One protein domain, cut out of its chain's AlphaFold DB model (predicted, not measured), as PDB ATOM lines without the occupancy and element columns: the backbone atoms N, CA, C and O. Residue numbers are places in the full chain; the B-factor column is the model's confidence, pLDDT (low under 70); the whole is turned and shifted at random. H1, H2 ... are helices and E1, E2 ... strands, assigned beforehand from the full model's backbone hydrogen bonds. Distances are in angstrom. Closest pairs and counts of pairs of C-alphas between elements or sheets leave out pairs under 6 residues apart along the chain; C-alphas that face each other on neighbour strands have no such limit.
ATOM      1  N   ASN A  81     -10.568 -31.060  29.502       86.88
ATOM      2  CA  ASN A  81     -11.938 -31.297  29.944       86.88
ATOM      3  C   ASN A  81     -12.888 -30.551  29.004       86.88
ATOM      4  O   ASN A  81     -12.718 -29.355  28.767       86.88
ATOM      5  N   GLY A  82     -13.876 -31.265  28.471       89.25
ATOM      6  CA  GLY A  82     -14.884 -30.703  27.578       89.25
ATOM      7  C   GLY A  82     -16.136 -30.215  28.307       89.25
ATOM      8  O   GLY A  82     -16.438 -30.638  29.424       89.25
ATOM      9  N   VAL A  83     -16.903 -29.362  27.627       92.75
ATOM     10  CA  VAL A  83     -18.284 -29.021  27.992       92.75
ATOM     11  C   VAL A  83     -19.243 -29.762  27.059       92.75
ATOM     12  O   VAL A  83     -19.092 -29.724  25.840       92.75
ATOM     13  N   GLY A  84     -20.219 -30.470  27.630       93.38
ATOM     14  CA  GLY A  84     -21.198 -31.262  26.885       93.38
ATOM     15  C   GLY A  84     -22.628 -30.805  27.154       93.38
ATOM     16  O   GLY A  84     -23.001 -30.545  28.297       93.38
ATOM     17  N   LEU A  85     -23.446 -30.736  26.101       95.69
ATOM     18  CA  LEU A  85     -24.876 -30.451  26.215       95.69
ATOM     19  C   LEU A  85     -25.667 -31.750  26.391       95.69
ATOM     20  O   LEU A  85     -25.551 -32.682  25.596       95.69
ATOM     21  N   ILE A  86     -26.524 -31.794  27.409       95.81
ATOM     22  CA  ILE A  86     -27.445 -32.914  27.611       95.81
ATOM     23  C   ILE A  86     -28.569 -32.836  26.574       95.81
ATOM     24  O   ILE A  86     -29.270 -31.828  26.490       95.81
ATOM     25  N   ALA A  87     -28.785 -33.922  25.822       95.19
ATOM     26  CA  ALA A  87     -29.749 -33.968  24.715       95.19
ATOM     27  C   ALA A  87     -31.189 -33.582  25.110       95.19
ATOM     28  O   ALA A  87     -31.950 -33.098  24.278       95.19
ATOM     29  N   GLN A  88     -31.563 -33.794  26.375       95.94
ATOM     30  CA  GLN A  88     -32.884 -33.476  26.931       95.94
ATOM     31  C   GLN A  88     -32.802 -32.433  28.054       95.94
ATOM     32  O   GLN A  88     -33.549 -32.508  29.026       95.94
ATOM     33  N   ALA A  89     -31.868 -31.481  27.960       96.69
ATOM     34  CA  ALA A  89     -31.787 -30.389  28.924       96.69
ATOM     35  C   ALA A  89     -33.139 -29.656  29.034       96.69
ATOM     36  O   ALA A  89     -33.724 -29.280  28.020       96.69
ATOM     37  N   GLU A  90     -33.609 -29.405  30.261       97.88
ATOM     38  CA  GLU A  90     -34.876 -28.696  30.525       97.88
ATOM     39  C   GLU A  90     -34.884 -27.272  29.934       97.88
ATOM     40  O   GLU A  90     -35.934 -26.713  29.609       97.88
ATOM     41  N   HIS A  91     -33.693 -26.688  29.760       97.62
ATOM     42  CA  HIS A  91     -33.473 -25.352  29.213       97.62
ATOM     43  C   HIS A  91     -32.386 -25.373  28.120       97.62
ATOM     44  O   HIS A  91     -31.267 -24.912  28.355       97.62
ATOM     45  N   PRO A  92     -32.677 -25.878  26.906       97.00
ATOM     46  CA  PRO A  92     -31.655 -26.117  25.881       97.00
ATOM     47  C   PRO A  92     -31.007 -24.825  25.363       97.00
ATOM     48  O   PRO A  92     -29.806 -24.794  25.105       97.00
ATOM     49  N   ALA A  93     -31.773 -23.733  25.270       97.69
ATOM     50  CA  ALA A  93     -31.240 -22.428  24.882       97.69
ATOM     51  C   ALA A  93     -30.255 -21.879  25.928       97.69
ATOM     52  O   ALA A  93     -29.176 -21.420  25.571       97.69
ATOM     53  N   ALA A  94     -30.594 -21.981  27.218       97.81
ATOM     54  CA  ALA A  94     -29.710 -21.542  28.296       97.81
ATOM     55  C   ALA A  94     -28.448 -22.414  28.387       97.81
ATOM     56  O   ALA A  94     -27.357 -21.883  28.548       97.81
ATOM     57  N   ALA A  95     -28.584 -23.735  28.222       97.62
ATOM     58  CA  ALA A  95     -27.446 -24.650  28.191       97.62
ATOM     59  C   ALA A  95     -26.482 -24.323  27.038       97.62
ATOM     60  O   ALA A  95     -25.273 -24.303  27.239       97.62
ATOM     61  N   THR A  96     -27.020 -24.005  25.857       96.69
ATOM     62  CA  THR A  96     -26.215 -23.606  24.691       96.69
ATOM     63  C   THR A  96     -25.473 -22.296  24.948       96.69
ATOM     64  O   THR A  96     -24.267 -22.244  24.744       96.69
ATOM     65  N   LEU A  97     -26.162 -21.267  25.459       97.50
ATOM     66  CA  LEU A  97     -25.532 -19.988  25.816       97.50
ATOM     67  C   LEU A  97     -24.442 -20.159  26.879       97.50
ATOM     68  O   LEU A  97     -23.416 -19.493  26.824       97.50
ATOM     69  N   PHE A  98     -24.649 -21.055  27.845       97.44
ATOM     70  CA  PHE A  98     -23.643 -21.337  28.860       97.44
ATOM     71  C   PHE A  98     -22.411 -22.046  28.282       97.44
ATOM     72  O   PHE A  98     -21.293 -21.719  28.667       97.44
ATOM     73  N   ALA A  99     -22.593 -22.996  27.359       96.56
ATOM     74  CA  ALA A  99     -21.474 -23.657  26.692       96.56
ATOM     75  C   ALA A  99     -20.657 -22.682  25.828       96.56
ATOM     76  O   ALA A  99     -19.435 -22.749  25.855       96.56
ATOM     77  N   ASP A 100     -21.327 -21.767  25.124       96.12
ATOM     78  CA  ASP A 100     -20.694 -20.693  24.348       96.12
ATOM     79  C   ASP A 100     -19.852 -19.781  25.255       96.12
ATOM     80  O   ASP A 100     -18.638 -19.675  25.092       96.12
ATOM     81  N   TRP A 101     -20.464 -19.271  26.330       97.12
ATOM     82  CA  TRP A 101     -19.775 -18.467  27.343       97.12
ATOM     83  C   TRP A 101     -18.568 -19.193  27.962       97.12
ATOM     84  O   TRP A 101     -17.520 -18.591  28.171       97.12
ATOM     85  N   MET A 102     -18.672 -20.500  28.236       96.44
ATOM     86  CA  MET A 102     -17.563 -21.302  28.778       96.44
ATOM     87  C   MET A 102     -16.344 -21.366  27.845       96.44
ATOM     88  O   MET A 102     -15.223 -21.537  28.332       96.44
ATOM     89  N   LEU A 103     -16.549 -21.266  26.529       93.69
ATOM     90  CA  LEU A 103     -15.484 -21.283  25.520       93.69
ATOM     91  C   LEU A 103     -14.889 -19.892  25.265       93.69
ATOM     92  O   LEU A 103     -13.775 -19.806  24.756       93.69
ATOM     93  N   GLU A 104     -15.589 -18.831  25.662       93.50
ATOM     94  CA  GLU A 104     -15.138 -17.446  25.541       93.50
ATOM     95  C   GLU A 104     -14.791 -16.857  26.919       93.50
ATOM     96  O   GLU A 104     -13.725 -17.142  27.472       93.50
ATOM     97  N   GLU A 105     -15.669 -16.049  27.521       95.12
ATOM     98  CA  GLU A 105     -15.360 -15.316  28.754       95.12
ATOM     99  C   GLU A 105     -15.125 -16.235  29.961       95.12
ATOM    100  O   GLU A 105     -14.422 -15.869  30.908       95.12
ATOM    101  N   GLY A 106     -15.653 -17.457  29.920       95.31
ATOM    102  CA  GLY A 106     -15.359 -18.494  30.897       95.31
ATOM    103  C   GLY A 106     -13.871 -18.842  30.956       95.31
ATOM    104  O   GLY A 106     -13.353 -19.071  32.049       95.31
ATOM    105  N   GLN A 107     -13.148 -18.811  29.831       95.06
ATOM    106  CA  GLN A 107     -11.705 -19.081  29.811       95.06
ATOM    107  C   GLN A 107     -10.922 -17.996  30.554       95.06
ATOM    108  O   GLN A 107     -10.014 -18.313  31.321       95.06
ATOM    109  N   VAL A 108     -11.323 -16.726  30.419       94.19
ATOM    110  CA  VAL A 108     -10.734 -15.612  31.185       94.19
ATOM    111  C   VAL A 108     -10.893 -15.865  32.683       94.19
ATOM    112  O   VAL A 108      -9.917 -15.817  33.432       94.19
ATOM    113  N   LEU A 109     -12.105 -16.219  33.121       93.31
ATOM    114  CA  LEU A 109     -12.373 -16.496  34.530       93.31
ATOM    115  C   LEU A 109     -11.582 -17.710  35.043       93.31
ATOM    116  O   LEU A 109     -11.093 -17.694  36.172       93.31
ATOM    117  N   LEU A 110     -11.438 -18.767  34.240       91.94
ATOM    118  CA  LEU A 110     -10.640 -19.942  34.601       91.94
ATOM    119  C   LEU A 110      -9.160 -19.579  34.796       91.94
ATOM    120  O   LEU A 110      -8.571 -19.969  35.810       91.94
ATOM    121  N   ALA A 111      -8.591 -18.776  33.894       90.12
ATOM    122  CA  ALA A 111      -7.222 -18.278  34.010       90.12
ATOM    123  C   ALA A 111      -7.030 -17.419  35.273       90.12
ATOM    124  O   ALA A 111      -6.081 -17.637  36.028       90.12
ATOM    125  N   GLU A 112      -7.968 -16.515  35.587       88.56
ATOM    126  CA  GLU A 112      -7.943 -15.719  36.828       88.56
ATOM    127  C   GLU A 112      -7.953 -16.588  38.096       88.56
ATOM    128  O   GLU A 112      -7.374 -16.231  39.126       88.56
ATOM    129  N   LYS A 113      -8.607 -17.753  38.037       86.12
ATOM    130  CA  LYS A 113      -8.623 -18.740  39.128       86.12
ATOM    131  C   LYS A 113      -7.378 -19.629  39.158       86.12
ATOM    132  O   LYS A 113      -7.240 -20.429  40.082       86.12
ATOM    133  N   GLY A 114      -6.451 -19.457  38.217       83.25
ATOM    134  CA  GLY A 114      -5.215 -20.229  38.117       83.25
ATOM    135  C   GLY A 114      -5.414 -21.639  37.562       83.25
ATOM    136  O   GLY A 114      -4.630 -22.525  37.892       83.25
ATOM    137  N   LEU A 115      -6.473 -21.870  36.781       88.62
ATOM    138  CA  LEU A 115      -6.653 -23.115  36.040       88.62
ATOM    139  C   LEU A 115      -5.989 -23.004  34.665       88.62
ATOM    140  O   LEU A 115      -5.994 -21.940  34.048       88.62
ATOM    141  N   THR A 116      -5.468 -24.124  34.165       89.44
ATOM    142  CA  THR A 116      -5.018 -24.237  32.775       89.44
ATOM    143  C   THR A 116      -6.232 -24.210  31.849       89.44
ATOM    144  O   THR A 116      -7.116 -25.063  31.950       89.44
ATOM    145  N   THR A 117      -6.284 -23.218  30.967       91.50
ATOM    146  CA  THR A 117      -7.375 -23.007  30.010       91.50
ATOM    147  C   THR A 117      -7.205 -23.856  28.758       91.50
ATOM    148  O   THR A 117      -6.085 -24.115  28.328       91.50
ATOM    149  N   ALA A 118      -8.319 -24.247  28.138       90.31
ATOM    150  CA  ALA A 118      -8.302 -24.939  26.848       90.31
ATOM    151  C   ALA A 118      -8.057 -23.965  25.682       90.31
ATOM    152  O   ALA A 118      -7.478 -24.345  24.668       90.31
ATOM    153  N   ILE A 119      -8.490 -22.712  25.841       91.00
ATOM    154  CA  ILE A 119      -8.230 -21.612  24.912       91.00
ATOM    155  C   ILE A 119      -7.553 -20.517  25.726       91.00
ATOM    156  O   ILE A 119      -8.139 -20.007  26.677       91.00
ATOM    157  N   VAL A 120      -6.309 -20.193  25.380       91.50
ATOM    158  CA  VAL A 120      -5.522 -19.173  26.082       91.50
ATOM    159  C   VAL A 120      -6.146 -17.803  25.800       91.50
ATOM    160  O   VAL A 120      -6.203 -17.411  24.631       91.50
ATOM    161  N   PRO A 121      -6.634 -17.077  26.823       91.06
ATOM    162  CA  PRO A 121      -7.210 -15.754  26.617       91.06
ATOM    163  C   PRO A 121      -6.184 -14.746  26.090       91.06
ATOM    164  O   PRO A 121      -4.992 -14.838  26.392       91.06
ATOM    165  N   ASP A 122      -6.652 -13.731  25.366       88.44
ATOM    166  CA  ASP A 122      -5.787 -12.669  24.854       88.44
ATOM    167  C   ASP A 122      -5.001 -11.983  25.984       88.44
ATOM    168  O   ASP A 122      -5.567 -11.459  26.945       88.44
ATOM    169  N   GLY A 123      -3.673 -11.962  25.845       84.81
ATOM    170  CA  GLY A 123      -2.765 -11.349  26.818       84.81
ATOM    171  C   GLY A 123      -2.492 -12.186  28.072       84.81
ATOM    172  O   GLY A 123      -1.771 -11.702  28.945       84.81
ATOM    173  N   ALA A 124      -3.029 -13.405  28.172       86.81
ATOM    174  CA  ALA A 124      -2.636 -14.370  29.192       86.81
ATOM    175  C   ALA A 124      -1.381 -15.151  28.763       86.81
ATOM    176  O   ALA A 124      -1.171 -15.408  27.576       86.81
ATOM    177  N   ASP A 125      -0.570 -15.552  29.742       86.50
ATOM    178  CA  ASP A 125       0.546 -16.470  29.515       86.50
ATOM    179  C   ASP A 125       0.015 -17.905  29.409       86.50
ATOM    180  O   ASP A 125      -0.742 -18.359  30.271       86.50
ATOM    181  N   ASP A 126       0.430 -18.635  28.373       88.00
ATOM    182  CA  ASP A 126       0.133 -20.060  28.246       88.00
ATOM    183  C   ASP A 126       1.121 -20.875  29.103       88.00
ATOM    184  O   ASP A 126       2.313 -20.933  28.778       88.00
ATOM    185  N   PRO A 127       0.661 -21.542  30.182       83.75
ATOM    186  CA  PRO A 127       1.537 -22.308  31.065       83.75
ATOM    187  C   PRO A 127       2.163 -23.539  30.390       83.75
ATOM    188  O   PRO A 127       3.051 -24.157  30.976       83.75
ATOM    189  N   LEU A 128       1.711 -23.914  29.188       88.38
ATOM    190  CA  LEU A 128       2.163 -25.087  28.445       88.38
ATOM    191  C   LEU A 128       2.954 -24.749  27.166       88.38
ATOM    192  O   LEU A 128       3.448 -25.664  26.510       88.38
ATOM    193  N   GLN A 129       3.152 -23.469  26.825       88.56
ATOM    194  CA  GLN A 129       3.754 -23.035  25.547       88.56
ATOM    195  C   GLN A 129       5.152 -23.613  25.262       88.56
ATOM    196  O   GLN A 129       5.564 -23.750  24.105       88.56
ATOM    197  N   HIS A 130       5.919 -23.893  26.313       89.12
ATOM    198  CA  HIS A 130       7.303 -24.365  26.232       89.12
ATOM    199  C   HIS A 130       7.488 -25.753  26.838       89.12
ATOM    200  O   HIS A 130       8.601 -26.095  27.219       89.12
ATOM    201  N   VAL A 131       6.399 -26.511  26.941       91.12
ATOM    202  CA  VAL A 131       6.371 -27.838  27.544       91.12
ATOM    203  C   VAL A 131       6.070 -28.866  26.459       91.12
ATOM    204  O   VAL A 131       5.169 -28.654  25.646       91.12
ATOM    205  N   ASP A 132       6.786 -29.993  26.441       92.88
ATOM    206  CA  ASP A 132       6.376 -31.149  25.626       92.88
ATOM    207  C   ASP A 132       5.076 -31.738  26.192       92.88
ATOM    208  O   ASP A 132       5.083 -32.492  27.170       92.88
ATOM    209  N   VAL A 133       3.941 -31.341  25.611       92.31
ATOM    210  CA  VAL A 133       2.615 -31.816  26.011       92.31
ATOM    211  C   VAL A 133       2.182 -32.966  25.123       92.31
ATOM    212  O   VAL A 133       2.043 -32.829  23.905       92.31
ATOM    213  N   ARG A 134       1.849 -34.086  25.760       93.12
ATOM    214  CA  ARG A 134       1.185 -35.214  25.118       93.12
ATOM    215  C   ARG A 134      -0.247 -35.324  25.591       93.12
ATOM    216  O   ARG A 134      -0.520 -35.365  26.788       93.12
ATOM    217  N   TYR A 135      -1.164 -35.397  24.641       90.38
ATOM    218  CA  TYR A 135      -2.574 -35.550  24.952       90.38
ATOM    219  C   TYR A 135      -2.925 -37.016  25.177       90.38
ATOM    220  O   TYR A 135      -2.446 -37.900  24.467       90.38
TER     221      TYR A 135
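AT A GLANCE: This is residues 81 to 135 of the 162 residues of an uncharacterized protein of Microbacterium sp. MEC084 (UniProt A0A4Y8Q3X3). This is an elongated, loosely folded-back chain: residues 81 to 86 run out beside H1, the chain turns at one far end, H1 runs back, and H2 continues beyond it after a single residue. A long stretch with no named element, residues 113 to 132, then winds to the other far end, where E1 turns back towards the start; residues 87 to 94 and 129 to 135 stick out. The printed part has 55 residues with two named helices and one named strand, in the order H1, H2, E1; the class is mostly helix, though under half of the residues are in named elements. The whole is loose, with a radius of gyration of the C-alphas of 13.7 A, and spans 42 by 24 by 15 A.

HOW THE PARTS SIT: Go along from Asn 81 to H1, residues 92 to 103, and on to H2, residues 105 to 112: the two meet only through their link, which is tight, and are near each other, with 7 pairs of C-alphas within 10 A. In both helices every O i to N i+4 pair is within hydrogen-bond range. Past the long link you reach E1, residues 133 to 135, which pairs with no named strand; it is apart from H1 and from H2.

IN THESE COORDINATES: Find C-alpha 92 at (-31.655, -26.117, 25.881); from there H1 runs 16.9 A to Leu 103. H2 runs 11.0 A from Glu 105 to C-alpha 112 at (-7.943, -15.719, 36.828). E1 runs 6.5 A from Val 133 to C-alpha 135 at (-2.574, -35.550, 24.952).

THE WHOLE: Look at Glu 90 and His 130, whose C-alphas are the two farthest apart, at 42.6 A; those of Asn 81 and Tyr 135 are 11.4 A apart. The link from H2 to E1, 20 residues, is long. The printed part has no cut, its mean pLDDT is 92.4, and no printed residue is under 70.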